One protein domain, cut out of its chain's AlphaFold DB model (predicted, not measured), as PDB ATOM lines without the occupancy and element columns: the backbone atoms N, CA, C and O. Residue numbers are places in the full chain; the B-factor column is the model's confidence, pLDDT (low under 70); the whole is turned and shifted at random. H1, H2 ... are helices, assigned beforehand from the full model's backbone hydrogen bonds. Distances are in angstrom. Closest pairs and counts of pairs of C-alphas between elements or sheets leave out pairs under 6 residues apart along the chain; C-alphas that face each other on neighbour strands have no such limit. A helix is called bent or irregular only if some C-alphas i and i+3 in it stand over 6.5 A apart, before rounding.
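AT A GLANCE: This is residues 465 to 563 of the 584 residues of an uncharacterized protein of Phycisphaerales bacterium (UniProt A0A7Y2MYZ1). Two helical hairpins, H1 with H2 and H4 with H5, are stacked one over the other with four helices nearly aligned, H5 over H1 and H4 over H2, and few C-alpha contacts between the hairpins. The short helix H3 sits across one end, near the start of H4 and the end of H5; a wide loop, residues 508 to 521, swings away at that end, and another, residues 476 to 497, joins H1 to H2 at the opposite end. The printed part has 99 residues, with five named helices in the order H1, H2, H3, H4, H5 and no named strand; the class is all helix, 54 of the 99 residues being in the helices. It is compact, with a radius of gyration of the C-alphas of 13.9 A, and spans 37 by 32 by 19 A along its three main axes.

IN THESE COORDINATES: The longest helix by residues is H5, residues 548 to 562, 20.9 A from first to last C-alpha; C-alpha 548 is at (-17.360, -26.051, -35.943) and C-alpha 562 at (-1.735, -12.274, -34.763). Before it comes H4, residues 533 to 545, 17.9 A long. H3 is residues 522 to 528 and measures 9.6 A. H1 is residues 467 to 475, 12.3 A long, and begins with C-alpha 467 at (2.713, -15.500, -41.054). H2 is residues 498 to 507, 14.5 A long. No helix is bent or irregular.

HOW THE PARTS SIT: H5 and H4 form a helical hairpin and run opposite ways at a shallow tilt of 26 degrees. They touch, H4 with residues 539 to 543 alone, and their closest C-alphas are those of Leu 543 and Gln 551, 5.1 A apart. H5 and H1 only just touch, with 3 pairs of C-alphas within 8 A, H5 with residues 555 to 559 alone. Their closest C-alphas are those of Leu 474 and Ile 555, 6.4 A apart, and they run opposite ways at a shallow tilt of 22 degrees. H1 and H2 form the other helical hairpin, running opposite ways at a shallow tilt of 5 degrees; they touch, and their closest C-alphas are those of Leu 470 and Val 504, 6.3 A apart. The packing of the helices is mostly aligned, the three pairs that touch each being at a shallow tilt. H2 and H4 are close but not clearly touching, with the C-alphas of Phe 498 and Gln 544 closest at 6.5 A; their tilt of 33 degrees is shallow, only just short of steep. H3 touches no helix. It is close to H4 but not clearly touching, with the C-alphas of Asp 523 and Pro 533 closest at 7.0 A and a steep tilt of 68 degrees, only just short of about perpendicular. H1 and H3, H1 and H4, and H2 and H5 are apart. Every O i to N i+4 pair is within hydrogen-bond range in H1, H2, H3 and H5; in H4 it is 8 of 9.

THE WHOLE: The C-alphas farthest apart are those of Ser 515 and Thr 547, at 41.5 A. The printed part has no cut. The links from H1 to H2, 22 residues, and from H2 to H3, 14 residues, are long; those from H3 to H4 and from H4 to H5 are tight. Within the first long link, residues 478 to 479 pair with residues 495 to 496, antiparallel. The mean pLDDT of the printed part is 72.4, and 31 residues are under 70, among them residues 480 to 486, 491 to 494 and 510 to 522.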
ATOM      1  N   VAL A 465       7.935 -20.349 -44.846       78.31
ATOM      2  CA  VAL A 465       6.748 -20.705 -44.038       78.31
ATOM      3  C   VAL A 465       6.608 -19.702 -42.911       78.31
ATOM      4  O   VAL A 465       7.303 -19.782 -41.890       78.31
ATOM      5  N   GLY A 466       5.723 -18.741 -43.113       75.50
ATOM      6  CA  GLY A 466       5.623 -17.548 -42.310       75.50
ATOM      7  C   GLY A 466       4.207 -17.246 -41.848       75.50
ATOM      8  O   GLY A 466       3.340 -18.101 -41.654       75.50
ATOM      9  N   PHE A 467       3.991 -15.960 -41.577       74.31
ATOM     10  CA  PHE A 467       2.713 -15.500 -41.054       74.31
ATOM     11  C   PHE A 467       1.590 -15.570 -42.095       74.31
ATOM     12  O   PHE A 467       0.436 -15.785 -41.724       74.31
ATOM     13  N   THR A 468       1.920 -15.383 -43.373       70.06
ATOM     14  CA  THR A 468       0.943 -15.386 -44.461       70.06
ATOM     15  C   THR A 468       0.324 -16.772 -44.629       70.06
ATOM     16  O   THR A 468      -0.900 -16.872 -44.624       70.06
ATOM     17  N   ASP A 469       1.132 -17.835 -44.611       77.44
ATOM     18  CA  ASP A 469       0.682 -19.233 -44.702       77.44
ATOM     19  C   ASP A 469      -0.230 -19.633 -43.550       77.44
ATOM     20  O   ASP A 469      -1.275 -20.256 -43.739       77.44
ATOM     21  N   LEU A 470       0.134 -19.220 -42.331       83.31
ATOM     22  CA  LEU A 470      -0.690 -19.455 -41.152       83.31
ATOM     23  C   LEU A 470      -2.072 -18.810 -41.304       83.31
ATOM     24  O   LEU A 470      -3.068 -19.401 -40.894       83.31
ATOM     25  N   ILE A 471      -2.146 -17.606 -41.876       78.06
ATOM     26  CA  ILE A 471      -3.421 -16.933 -42.128       78.06
ATOM     27  C   ILE A 471      -4.168 -17.558 -43.310       78.06
ATOM     28  O   ILE A 471      -5.387 -17.679 -43.210       78.06
ATOM     29  N   ALA A 472      -3.487 -18.007 -44.365       73.25
ATOM     30  CA  ALA A 472      -4.106 -18.728 -45.478       73.25
ATOM     31  C   ALA A 472      -4.806 -20.007 -44.980       73.25
ATOM     32  O   ALA A 472      -6.028 -20.127 -45.097       73.25
ATOM     33  N   VAL A 473      -4.079 -20.889 -44.281       82.75
ATOM     34  CA  VAL A 473      -4.622 -22.140 -43.711       82.75
ATOM     35  C   VAL A 473      -5.766 -21.885 -42.723       82.75
ATOM     36  O   VAL A 473      -6.763 -22.607 -42.707       82.75
ATOM     37  N   LEU A 474      -5.683 -20.827 -41.909       81.44
ATOM     38  CA  LEU A 474      -6.779 -20.449 -41.011       81.44
ATOM     39  C   LEU A 474      -8.003 -19.884 -41.759       81.44
ATOM     40  O   LEU A 474      -9.133 -20.119 -41.322       81.44
ATOM     41  N   ALA A 475      -7.808 -19.178 -42.874       77.00
ATOM     42  CA  ALA A 475      -8.881 -18.598 -43.681       77.00
ATOM     43  C   ALA A 475      -9.620 -19.640 -44.540       77.00
ATOM     44  O   ALA A 475     -10.833 -19.514 -44.738       77.00
ATOM     45  N   ALA A 476      -8.920 -20.676 -45.012       77.69
ATOM     46  CA  ALA A 476      -9.471 -21.749 -45.842       77.69
ATOM     47  C   ALA A 476     -10.170 -22.880 -45.048       77.69
ATOM     48  O   ALA A 476     -10.773 -23.768 -45.645       77.69
ATOM     49  N   TRP A 477     -10.150 -22.830 -43.709       82.25
ATOM     50  CA  TRP A 477     -10.572 -23.909 -42.799       82.25
ATOM     51  C   TRP A 477     -11.931 -24.572 -43.121       82.25
ATOM     52  O   TRP A 477     -13.011 -24.008 -42.880       82.25
ATOM     53  N   GLY A 478     -11.882 -25.832 -43.558       79.25
ATOM     54  CA  GLY A 478     -13.022 -26.659 -43.948       79.25
ATOM     55  C   GLY A 478     -12.742 -27.517 -45.188       79.25
ATOM     56  O   GLY A 478     -11.623 -27.580 -45.676       79.25
ATOM     57  N   THR A 479     -13.786 -28.166 -45.710       78.75
ATOM     58  CA  THR A 479     -13.717 -28.986 -46.933       78.75
ATOM     59  C   THR A 479     -13.208 -28.172 -48.121       78.75
ATOM     60  O   THR A 479     -13.867 -27.194 -48.495       78.75
ATOM     61  N   CYS A 480     -12.133 -28.618 -48.767       66.69
ATOM     62  CA  CYS A 480     -11.705 -28.072 -50.049       66.69
ATOM     63  C   CYS A 480     -12.770 -28.321 -51.127       66.69
ATOM     64  O   CYS A 480     -13.368 -29.399 -51.213       66.69
ATOM     65  N   ASP A 481     -13.012 -27.326 -51.979       60.31
ATOM     66  CA  ASP A 481     -13.810 -27.529 -53.185       60.31
ATOM     67  C   ASP A 481     -12.910 -28.170 -54.247       60.31
ATOM     68  O   ASP A 481     -12.014 -27.518 -54.768       60.31
ATOM     69  N   CYS A 482     -13.159 -29.434 -54.601       45.66
ATOM     70  CA  CYS A 482     -12.368 -30.184 -55.586       45.66
ATOM     71  C   CYS A 482     -12.450 -29.640 -57.034       45.66
ATOM     72  O   CYS A 482     -12.054 -30.326 -57.975       45.66
ATOM     73  N   THR A 483     -13.031 -28.455 -57.237       38.12
ATOM     74  CA  THR A 483     -13.001 -27.692 -58.495       38.12
ATOM     75  C   THR A 483     -12.049 -26.488 -58.462       38.12
ATOM     76  O   THR A 483     -11.877 -25.833 -59.490       38.12
ATOM     77  N   ILE A 484     -11.410 -26.205 -57.321       51.31
ATOM     78  CA  ILE A 484     -10.451 -25.110 -57.116       51.31
ATOM     79  C   ILE A 484      -9.200 -25.684 -56.431       51.31
ATOM     80  O   ILE A 484      -9.304 -26.564 -55.580       51.31
ATOM     81  N   ALA A 485      -8.009 -25.208 -56.798       50.84
ATOM     82  CA  ALA A 485      -6.785 -25.592 -56.096       50.84
ATOM     83  C   ALA A 485      -6.838 -25.109 -54.635       50.84
ATOM     84  O   ALA A 485      -7.132 -23.943 -54.384       50.84
ATOM     85  N   CYS A 486      -6.552 -26.009 -53.696       63.88
ATOM     86  CA  CYS A 486      -6.633 -25.775 -52.255       63.88
ATOM     87  C   CYS A 486      -5.231 -25.964 -51.644       63.88
ATOM     88  O   CYS A 486      -4.968 -27.015 -51.061       63.88
ATOM     89  N   PRO A 487      -4.278 -25.035 -51.865       71.38
ATOM     90  CA  PRO A 487      -2.900 -25.186 -51.385       71.38
ATOM     91  C   PRO A 487      -2.805 -25.290 -49.853       71.38
ATOM     92  O   PRO A 487      -1.814 -25.790 -49.332       71.38
ATOM     93  N   GLU A 488      -3.844 -24.862 -49.135       84.81
ATOM     94  CA  GLU A 488      -3.970 -24.974 -47.685       84.81
ATOM     95  C   GLU A 488      -4.284 -26.391 -47.160       84.81
ATOM     96  O   GLU A 488      -4.151 -26.613 -45.956       84.81
ATOM     97  N   ASP A 489      -4.679 -27.340 -48.018       77.25
ATOM     98  CA  ASP A 489      -4.742 -28.780 -47.703       77.25
ATOM     99  C   ASP A 489      -3.353 -29.388 -47.938       77.25
ATOM    100  O   ASP A 489      -2.995 -29.860 -49.021       77.25
ATOM    101  N   ILE A 490      -2.529 -29.270 -46.901       75.62
ATOM    102  CA  ILE A 490      -1.095 -29.544 -46.919       75.62
ATOM    103  C   ILE A 490      -0.827 -31.047 -46.777       75.62
ATOM    104  O   ILE A 490       0.191 -31.540 -47.281       75.62
ATOM    105  N   ASP A 491      -1.697 -31.787 -46.075       68.00
ATOM    106  CA  ASP A 491      -1.565 -33.242 -45.927       68.00
ATOM    107  C   ASP A 491      -2.357 -34.071 -46.961       68.00
ATOM    108  O   ASP A 491      -2.023 -35.245 -47.187       68.00
ATOM    109  N   GLY A 492      -3.262 -33.424 -47.704       65.62
ATOM    110  CA  GLY A 492      -3.948 -33.955 -48.879       65.62
ATOM    111  C   GLY A 492      -5.134 -34.857 -48.543       65.62
ATOM    112  O   GLY A 492      -5.398 -35.805 -49.295       65.62
ATOM    113  N   ASP A 493      -5.802 -34.640 -47.404       66.50
ATOM    114  CA  ASP A 493      -6.959 -35.437 -46.974       66.50
ATOM    115  C   ASP A 493      -8.321 -34.901 -47.467       66.50
ATOM    116  O   ASP A 493      -9.314 -35.645 -47.453       66.50
ATOM    117  N   GLY A 494      -8.341 -33.683 -48.023       63.84
ATOM    118  CA  GLY A 494      -9.499 -33.001 -48.602       63.84
ATOM    119  C   GLY A 494     -10.181 -31.980 -47.681       63.84
ATOM    120  O   GLY A 494     -11.128 -31.316 -48.122       63.84
ATOM    121  N   ASP A 495      -9.741 -31.843 -46.426       76.44
ATOM    122  CA  ASP A 495     -10.258 -30.893 -45.437       76.44
ATOM    123  C   ASP A 495      -9.121 -30.015 -44.867       76.44
ATOM    124  O   ASP A 495      -8.356 -30.478 -44.028       76.44
ATOM    125  N   VAL A 496      -9.082 -28.709 -45.181       80.12
ATOM    126  CA  VAL A 496      -8.173 -27.765 -44.497       80.12
ATOM    127  C   VAL A 496      -8.511 -27.738 -43.010       80.12
ATOM    128  O   VAL A 496      -9.577 -27.257 -42.598       80.12
ATOM    129  N   GLY A 497      -7.607 -28.249 -42.183       77.88
ATOM    130  CA  GLY A 497      -7.905 -28.523 -40.793       77.88
ATOM    131  C   GLY A 497      -6.697 -28.514 -39.871       77.88
ATOM    132  O   GLY A 497      -5.728 -27.766 -40.003       77.88
ATOM    133  N   PHE A 498      -6.805 -29.317 -38.813       77.31
ATOM    134  CA  PHE A 498      -5.827 -29.284 -37.732       77.31
ATOM    135  C   PHE A 498      -4.467 -29.878 -38.134       77.31
ATOM    136  O   PHE A 498      -3.451 -29.491 -37.558       77.31
ATOM    137  N   LEU A 499      -4.424 -30.807 -39.092       70.50
ATOM    138  CA  LEU A 499      -3.171 -31.428 -39.522       70.50
ATOM    139  C   LEU A 499      -2.350 -30.474 -40.406       70.50
ATOM    140  O   LEU A 499      -1.138 -30.372 -40.219       70.50
ATOM    141  N   ASP A 500      -3.009 -29.667 -41.230       77.94
ATOM    142  CA  ASP A 500      -2.407 -28.617 -42.065       77.94
ATOM    143  C   ASP A 500      -1.838 -27.488 -41.212       77.94
ATOM    144  O   ASP A 500      -0.678 -27.100 -41.355       77.94
ATOM    145  N   LEU A 501      -2.603 -27.049 -40.208       83.50
ATOM    146  CA  LEU A 501      -2.124 -26.105 -39.201       83.50
ATOM    147  C   LEU A 501      -0.859 -26.614 -38.490       83.50
ATOM    148  O   LEU A 501       0.075 -25.850 -38.249       83.50
ATOM    149  N   VAL A 502      -0.805 -27.907 -38.152       74.12
ATOM    150  CA  VAL A 502       0.397 -28.523 -37.568       74.12
ATOM    151  C   VAL A 502       1.548 -28.556 -38.575       74.12
ATOM    152  O   VAL A 502       2.696 -28.383 -38.163       74.12
ATOM    153  N   SER A 503       1.275 -28.731 -39.868       73.25
ATOM    154  CA  SER A 503       2.292 -28.655 -40.921       73.25
ATOM    155  C   SER A 503       2.947 -27.270 -40.950       73.25
ATOM    156  O   SER A 503       4.153 -27.207 -40.712       73.25
ATOM    157  N   VAL A 504       2.178 -26.172 -41.049       82.19
ATOM    158  CA  VAL A 504       2.705 -24.784 -40.972       82.19
ATOM    159  C   VAL A 504       3.545 -24.573 -39.707       82.19
ATOM    160  O   VAL A 504       4.708 -24.165 -39.756       82.19
ATOM    161  N   LEU A 505       2.990 -24.912 -38.542       75.38
ATOM    162  CA  LEU A 505       3.641 -24.670 -37.249       75.38
ATOM    163  C   LEU A 505       4.888 -25.537 -37.010       75.38
ATOM    164  O   LEU A 505       5.730 -25.181 -36.184       75.38
ATOM    165  N   SER A 506       5.015 -26.674 -37.699       65.31
ATOM    166  CA  SER A 506       6.156 -27.587 -37.557       65.31
ATOM    167  C   SER A 506       7.272 -27.364 -38.583       65.31
ATOM    168  O   SER A 506       8.386 -27.843 -38.348       65.31
ATOM    169  N   THR A 507       7.019 -26.603 -39.656       69.31
ATOM    170  CA  THR A 507       8.014 -26.256 -40.691       69.31
ATOM    171  C   THR A 507       8.382 -24.769 -40.752       69.31
ATOM    172  O   THR A 507       9.119 -24.379 -41.646       69.31
ATOM    173  N   TRP A 508       7.932 -23.967 -39.780       75.88
ATOM    174  CA  TRP A 508       8.132 -22.513 -39.698       75.88
ATOM    175  C   TRP A 508       9.551 -22.012 -40.036       75.88
ATOM    176  O   TRP A 508      10.538 -22.417 -39.406       75.88
ATOM    177  N   GLY A 509       9.632 -21.044 -40.952       70.00
ATOM    178  CA  GLY A 509      10.848 -20.374 -41.409       70.00
ATOM    179  C   GLY A 509      11.177 -20.613 -42.893       70.00
ATOM    180  O   GLY A 509      10.395 -21.222 -43.619       70.00
ATOM    181  N   PRO A 510      12.347 -20.137 -43.366       66.94
ATOM    182  CA  PRO A 510      12.732 -20.206 -44.774       66.94
ATOM    183  C   PRO A 510      12.807 -21.640 -45.307       66.94
ATOM    184  O   PRO A 510      13.468 -22.502 -44.714       66.94
ATOM    185  N   CYS A 511      12.207 -21.858 -46.477       64.81
ATOM    186  CA  CYS A 511      12.152 -23.146 -47.158       64.81
ATOM    187  C   CYS A 511      13.576 -23.673 -47.437       64.81
ATOM    188  O   CYS A 511      14.354 -22.987 -48.108       64.81
ATOM    189  N   PRO A 512      13.974 -24.865 -46.930       56.62
ATOM    190  CA  PRO A 512      15.332 -25.405 -47.069       56.62
ATOM    191  C   PRO A 512      15.900 -25.391 -48.503       56.62
ATOM    192  O   PRO A 512      15.704 -26.311 -49.292       56.62
ATOM    193  N   GLY A 513      16.680 -24.353 -48.805       56.72
ATOM    194  CA  GLY A 513      17.176 -24.046 -50.148       56.72
ATOM    195  C   GLY A 513      17.306 -22.538 -50.375       56.72
ATOM    196  O   GLY A 513      18.275 -22.100 -51.000       56.72
ATOM    197  N   SER A 514      16.407 -21.742 -49.786       50.38
ATOM    198  CA  SER A 514      16.486 -20.279 -49.797       50.38
ATOM    199  C   SER A 514      17.651 -19.770 -48.928       50.38
ATOM    200  O   SER A 514      18.105 -20.421 -47.981       50.38
ATOM    201  N   SER A 515      18.231 -18.623 -49.304       51.03
ATOM    202  CA  SER A 515      19.501 -18.130 -48.740       51.03
ATOM    203  C   SER A 515      19.358 -16.831 -47.938       51.03
ATOM    204  O   SER A 515      20.031 -15.839 -48.222       51.03
ATOM    205  N   SER A 516      18.529 -16.865 -46.889       50.03
ATOM    206  CA  SER A 516      18.275 -15.728 -45.983       50.03
ATOM    207  C   SER A 516      18.310 -16.119 -44.495       50.03
ATOM    208  O   SER A 516      18.408 -17.296 -44.151       50.03
ATOM    209  N   ASP A 517      18.294 -15.106 -43.618       50.50
ATOM    210  CA  ASP A 517      18.246 -15.229 -42.148       50.50
ATOM    211  C   ASP A 517      17.117 -16.173 -41.672       50.50
ATOM    212  O   ASP A 517      16.034 -16.146 -42.254       50.50
ATOM    213  N   PRO A 518      17.299 -16.947 -40.583       51.69
ATOM    214  CA  PRO A 518      16.162 -17.542 -39.896       51.69
ATOM    215  C   PRO A 518      15.304 -16.417 -39.298       51.69
ATOM    216  O   PRO A 518      15.795 -15.635 -38.477       51.69
ATOM    217  N   GLY A 519      14.039 -16.348 -39.717       55.75
ATOM    218  CA  GLY A 519      13.045 -15.408 -39.201       55.75
ATOM    219  C   GLY A 519      12.791 -15.543 -37.688       55.75
ATOM    220  O   GLY A 519      13.382 -16.398 -37.014       55.75
ATOM    221  N   PRO A 520      11.926 -14.685 -37.112       59.84
ATOM    222  CA  PRO A 520      11.573 -14.766 -35.698       59.84
ATOM    223  C   PRO A 520      10.997 -16.146 -35.363       59.84
ATOM    224  O   PRO A 520      10.184 -16.696 -36.101       59.84
ATOM    225  N   THR A 521      11.405 -16.707 -34.227       66.12
ATOM    226  CA  THR A 521      10.859 -17.990 -33.769       66.12
ATOM    227  C   THR A 521       9.383 -17.855 -33.382       66.12
ATOM    228  O   THR A 521       8.933 -16.783 -32.979       66.12
ATOM    229  N   PHE A 522       8.631 -18.958 -33.420       68.94
ATOM    230  CA  PHE A 522       7.216 -18.981 -33.021       68.94
ATOM    231  C   PHE A 522       6.965 -18.369 -31.623       68.94
ATOM    232  O   PHE A 522       6.041 -17.577 -31.444       68.94
ATOM    233  N   ASP A 523       7.849 -18.632 -30.649       73.75
ATOM    234  CA  ASP A 523       7.805 -18.013 -29.311       73.75
ATOM    235  C   ASP A 523       7.988 -16.478 -29.350       73.75
ATOM    236  O   ASP A 523       7.383 -15.753 -28.555       73.75
ATOM    237  N   GLU A 524       8.822 -15.962 -30.259       71.62
ATOM    238  CA  GLU A 524       9.037 -14.523 -30.458       71.62
ATOM    239  C   GLU A 524       7.845 -13.866 -31.171       71.62
ATOM    240  O   GLU A 524       7.504 -12.726 -30.851       71.62
ATOM    241  N   MET A 525       7.161 -14.595 -32.059       69.44
ATOM    242  CA  MET A 525       5.931 -14.142 -32.715       69.44
ATOM    243  C   MET A 525       4.730 -14.106 -31.769       69.44
ATOM    244  O   MET A 525       4.041 -13.088 -31.712       69.44
ATOM    245  N   LEU A 526       4.522 -15.150 -30.954       72.00
ATOM    246  CA  LEU A 526       3.521 -15.121 -29.881       72.00
ATOM    247  C   LEU A 526       3.757 -13.909 -28.967       72.00
ATOM    248  O   LEU A 526       2.826 -13.155 -28.686       72.00
ATOM    249  N   ALA A 527       5.011 -13.649 -28.582       75.00
ATOM    250  CA  ALA A 527       5.361 -12.477 -27.784       75.00
ATOM    251  C   ALA A 527       5.094 -11.135 -28.503       75.00
ATOM    252  O   ALA A 527       4.737 -10.161 -27.833       75.00
ATOM    253  N   GLY A 528       5.231 -11.075 -29.834       68.56
ATOM    254  CA  GLY A 528       4.859  -9.924 -30.669       68.56
ATOM    255  C   GLY A 528       3.349  -9.653 -30.677       68.56
ATOM    256  O   GLY A 528       2.924  -8.522 -30.436       68.56
ATOM    257  N   ALA A 529       2.546 -10.712 -30.810       66.25
ATOM    258  CA  ALA A 529       1.084 -10.697 -30.686       66.25
ATOM    259  C   ALA A 529       0.575 -10.442 -29.245       66.25
ATOM    260  O   ALA A 529      -0.622 -10.276 -29.008       66.25
ATOM    261  N   GLY A 530       1.473 -10.410 -28.251       73.94
ATOM    262  CA  GLY A 530       1.124 -10.281 -26.834       73.94
ATOM    263  C   GLY A 530       0.576 -11.564 -26.195       73.94
ATOM    264  O   GLY A 530       0.036 -11.503 -25.089       73.94
ATOM    265  N   LEU A 531       0.734 -12.700 -26.875       77.38
ATOM    266  CA  LEU A 531       0.362 -14.043 -26.446       77.38
ATOM    267  C   LEU A 531       1.524 -14.754 -25.735       77.38
ATOM    268  O   LEU A 531       2.698 -14.395 -25.854       77.38
ATOM    269  N   THR A 532       1.196 -15.811 -25.001       83.81
ATOM    270  CA  THR A 532       2.151 -16.775 -24.441       83.81
ATOM    271  C   THR A 532       1.899 -18.176 -25.004       83.81
ATOM    272  O   THR A 532       0.787 -18.454 -25.453       83.81
ATOM    273  N   PRO A 533       2.860 -19.115 -24.904       81.12
ATOM    274  CA  PRO A 533       2.613 -20.517 -25.252       81.12
ATOM    275  C   PRO A 533       1.421 -21.143 -24.503       81.12
ATOM    276  O   PRO A 533       0.731 -21.993 -25.049       81.12
ATOM    277  N   SER A 534       1.112 -20.681 -23.284       81.19
ATOM    278  CA  SER A 534      -0.091 -21.109 -22.551       81.19
ATOM    279  C   SER A 534      -1.399 -20.487 -23.053       81.19
ATOM    280  O   SER A 534      -2.457 -21.052 -22.804       81.19
ATOM    281  N   ASP A 535      -1.349 -19.345 -23.744       81.69
ATOM    282  CA  ASP A 535      -2.518 -18.798 -24.447       81.69
ATOM    283  C   ASP A 535      -2.716 -19.534 -25.783       81.69
ATOM    284  O   ASP A 535      -3.846 -19.815 -26.177       81.69
ATOM    285  N   TRP A 536      -1.618 -19.934 -26.435       82.94
ATOM    286  CA  TRP A 536      -1.651 -20.811 -27.605       82.94
ATOM    287  C   TRP A 536      -2.298 -22.176 -27.298       82.94
ATOM    288  O   TRP A 536      -3.168 -22.602 -28.052       82.94
ATOM    289  N   GLU A 537      -1.987 -22.808 -26.156       83.38
ATOM    290  CA  GLU A 537      -2.653 -24.049 -25.701       83.38
ATOM    291  C   GLU A 537      -4.199 -23.925 -25.640       83.38
ATOM    292  O   GLU A 537      -4.908 -24.916 -25.826       83.38
ATOM    293  N   VAL A 538      -4.750 -22.722 -25.409       83.31
ATOM    294  CA  VAL A 538      -6.210 -22.477 -25.401       83.31
ATOM    295  C   VAL A 538      -6.789 -22.463 -26.818       83.31
ATOM    296  O   VAL A 538      -7.887 -22.984 -27.037       83.31
ATOM    297  N   PHE A 539      -6.065 -21.893 -27.784       81.12
ATOM    298  CA  PHE A 539      -6.446 -21.966 -29.195       81.12
ATOM    299  C   PHE A 539      -6.298 -23.389 -29.732       81.12
ATOM    300  O   PHE A 539      -7.214 -23.870 -30.390       81.12
ATOM    301  N   GLU A 540      -5.218 -24.091 -29.385       79.94
ATOM    302  CA  GLU A 540      -4.989 -25.484 -29.771       79.94
ATOM    303  C   GLU A 540      -6.137 -26.404 -29.308       79.94
ATOM    304  O   GLU A 540      -6.724 -27.104 -30.135       79.94
ATOM    305  N   ASP A 541      -6.541 -26.352 -28.030       81.06
ATOM    306  CA  ASP A 541      -7.685 -27.138 -27.529       81.06
ATOM    307  C   ASP A 541      -9.003 -26.749 -28.222       81.06
ATOM    308  O   ASP A 541      -9.831 -27.609 -28.528       81.06
ATOM    309  N   CYS A 542      -9.198 -25.462 -28.528       82.44
ATOM    310  CA  CYS A 542     -10.387 -25.002 -29.241       82.44
ATOM    311  C   CYS A 542     -10.444 -25.494 -30.698       82.44
ATOM    312  O   CYS A 542     -11.516 -25.874 -31.172       82.44
ATOM    313  N   LEU A 543      -9.308 -25.501 -31.399       79.38
ATOM    314  CA  LEU A 543      -9.204 -25.931 -32.793       79.38
ATOM    315  C   LEU A 543      -9.284 -27.461 -32.913       79.38
ATOM    316  O   LEU A 543      -9.999 -27.956 -33.781       79.38
ATOM    317  N   GLN A 544      -8.652 -28.210 -32.003       78.88
ATOM    318  CA  GLN A 544      -8.707 -29.679 -31.971       78.88
ATOM    319  C   GLN A 544     -10.057 -30.235 -31.489       78.88
ATOM    320  O   GLN A 544     -10.584 -31.181 -32.072       78.88
ATOM    321  N   ASN A 545     -10.590 -29.703 -30.382       79.56
ATOM    322  CA  ASN A 545     -11.682 -30.331 -29.623       79.56
ATOM    323  C   ASN A 545     -12.990 -29.519 -29.627       79.56
ATOM    324  O   ASN A 545     -13.995 -29.951 -29.046       79.56
ATOM    325  N   GLY A 546     -13.002 -28.340 -30.256       80.94
ATOM    326  CA  GLY A 546     -14.188 -27.504 -30.413       80.94
ATOM    327  C   GLY A 546     -15.197 -28.053 -31.426       80.94
ATOM    328  O   GLY A 546     -14.891 -28.862 -32.295       80.94
ATOM    329  N   THR A 547     -16.440 -27.582 -31.329       83.44
ATOM    330  CA  THR A 547     -17.399 -27.699 -32.440       83.44
ATOM    331  C   THR A 547     -17.060 -26.703 -33.552       83.44
ATOM    332  O   THR A 547     -16.445 -25.679 -33.277       83.44
ATOM    333  N   GLU A 548     -17.549 -26.933 -34.773       74.81
ATOM    334  CA  GLU A 548     -17.360 -26.051 -35.943       74.81
ATOM    335  C   GLU A 548     -17.598 -24.553 -35.643       74.81
ATOM    336  O   GLU A 548     -16.850 -23.684 -36.085       74.81
ATOM    337  N   ALA A 549     -18.611 -24.232 -34.829       78.38
ATOM    338  CA  ALA A 549     -18.896 -22.859 -34.406       78.38
ATOM    339  C   ALA A 549     -17.839 -22.292 -33.435       78.38
ATOM    340  O   ALA A 549     -17.513 -21.109 -33.500       78.38
ATOM    341  N   GLN A 550     -17.294 -23.131 -32.549       80.88
ATOM    342  CA  GLN A 550     -16.214 -22.749 -31.634       80.88
ATOM    343  C   GLN A 550     -14.889 -22.596 -32.381       80.88
ATOM    344  O   GLN A 550     -14.200 -21.612 -32.145       80.88
ATOM    345  N   GLN A 551     -14.580 -23.503 -33.314       78.94
ATOM    346  CA  GLN A 551     -13.418 -23.411 -34.203       78.94
ATOM    347  C   GLN A 551     -13.460 -22.090 -34.983       78.94
ATOM    348  O   GLN A 551     -12.562 -21.271 -34.826       78.94
ATOM    349  N   LYS A 552     -14.567 -21.792 -35.683       77.12
ATOM    350  CA  LYS A 552     -14.773 -20.515 -36.400       77.12
ATOM    351  C   LYS A 552     -14.663 -19.276 -35.504       77.12
ATOM    352  O   LYS A 552     -14.186 -18.235 -35.948       77.12
ATOM    353  N   ASN A 553     -15.073 -19.363 -34.237       82.75
ATOM    354  CA  ASN A 553     -14.844 -18.276 -33.286       82.75
ATOM    355  C   ASN A 553     -13.367 -18.135 -32.893       82.75
ATOM    356  O   ASN A 553     -12.854 -17.021 -32.843       82.75
ATOM    357  N   CYS A 554     -12.691 -19.245 -32.607       83.25
ATOM    358  CA  CYS A 554     -11.289 -19.250 -32.212       83.25
ATOM    359  C   CYS A 554     -10.365 -18.798 -33.347       83.25
ATOM    360  O   CYS A 554      -9.470 -18.012 -33.070       83.25
ATOM    361  N   ILE A 555     -10.648 -19.172 -34.601       78.69
ATOM    362  CA  ILE A 555      -9.979 -18.658 -35.808       78.69
ATOM    363  C   ILE A 555     -10.094 -17.127 -35.874       78.69
ATOM    364  O   ILE A 555      -9.082 -16.437 -35.829       78.69
ATOM    365  N   CYS A 556     -11.315 -16.581 -35.844       78.00
ATOM    366  CA  CYS A 556     -11.548 -15.132 -35.919       78.00
ATOM    367  C   CYS A 556     -10.856 -14.329 -34.795       78.00
ATOM    368  O   CYS A 556     -10.390 -13.205 -35.001       78.00
ATOM    369  N   TRP A 557     -10.779 -14.885 -33.579       80.75
ATOM    370  CA  TRP A 557     -10.025 -14.251 -32.495       80.75
ATOM    371  C   TRP A 557      -8.512 -14.413 -32.665       80.75
ATOM    372  O   TRP A 557      -7.782 -13.475 -32.355       80.75
ATOM    373  N   LEU A 558      -8.036 -15.545 -33.186       77.81
ATOM    374  CA  LEU A 558      -6.619 -15.789 -33.454       77.81
ATOM    375  C   LEU A 558      -6.083 -14.847 -34.545       77.81
ATOM    376  O   LEU A 558      -5.078 -14.180 -34.313       77.81
ATOM    377  N   GLU A 559      -6.808 -14.684 -35.655       71.75
ATOM    378  CA  GLU A 559      -6.555 -13.650 -36.675       71.75
ATOM    379  C   GLU A 559      -6.399 -12.260 -36.033       71.75
ATOM    380  O   GLU A 559      -5.439 -11.535 -36.301       71.75
ATOM    381  N   HIS A 560      -7.314 -11.890 -35.128       73.75
ATOM    382  CA  HIS A 560      -7.278 -10.592 -34.454       73.75
ATOM    383  C   HIS A 560      -6.042 -10.390 -33.561       73.75
ATOM    384  O   HIS A 560      -5.564  -9.260 -33.450       73.75
ATOM    385  N   TYR A 561      -5.542 -11.448 -32.916       74.25
ATOM    386  CA  TYR A 561      -4.331 -11.370 -32.096       74.25
ATOM    387  C   TYR A 561      -3.052 -11.319 -32.932       74.25
ATOM    388  O   TYR A 561      -2.130 -10.593 -32.563       74.25
ATOM    389  N   LEU A 562      -2.982 -12.086 -34.022       67.75
ATOM    390  CA  LEU A 562      -1.735 -12.274 -34.763       67.75
ATOM    391  C   LEU A 562      -1.467 -11.189 -35.823       67.75
ATOM    392  O   LEU A 562      -0.308 -10.927 -36.134       67.75
ATOM    393  N   ILE A 563      -2.493 -10.506 -36.348       63.12
ATOM    394  CA  ILE A 563      -2.290  -9.373 -37.267       63.12
ATOM    395  C   ILE A 563      -1.631  -8.200 -36.508       63.12
ATOM    396  O   ILE A 563      -2.267  -7.582 -35.650       63.12
TER     397      ILE A 563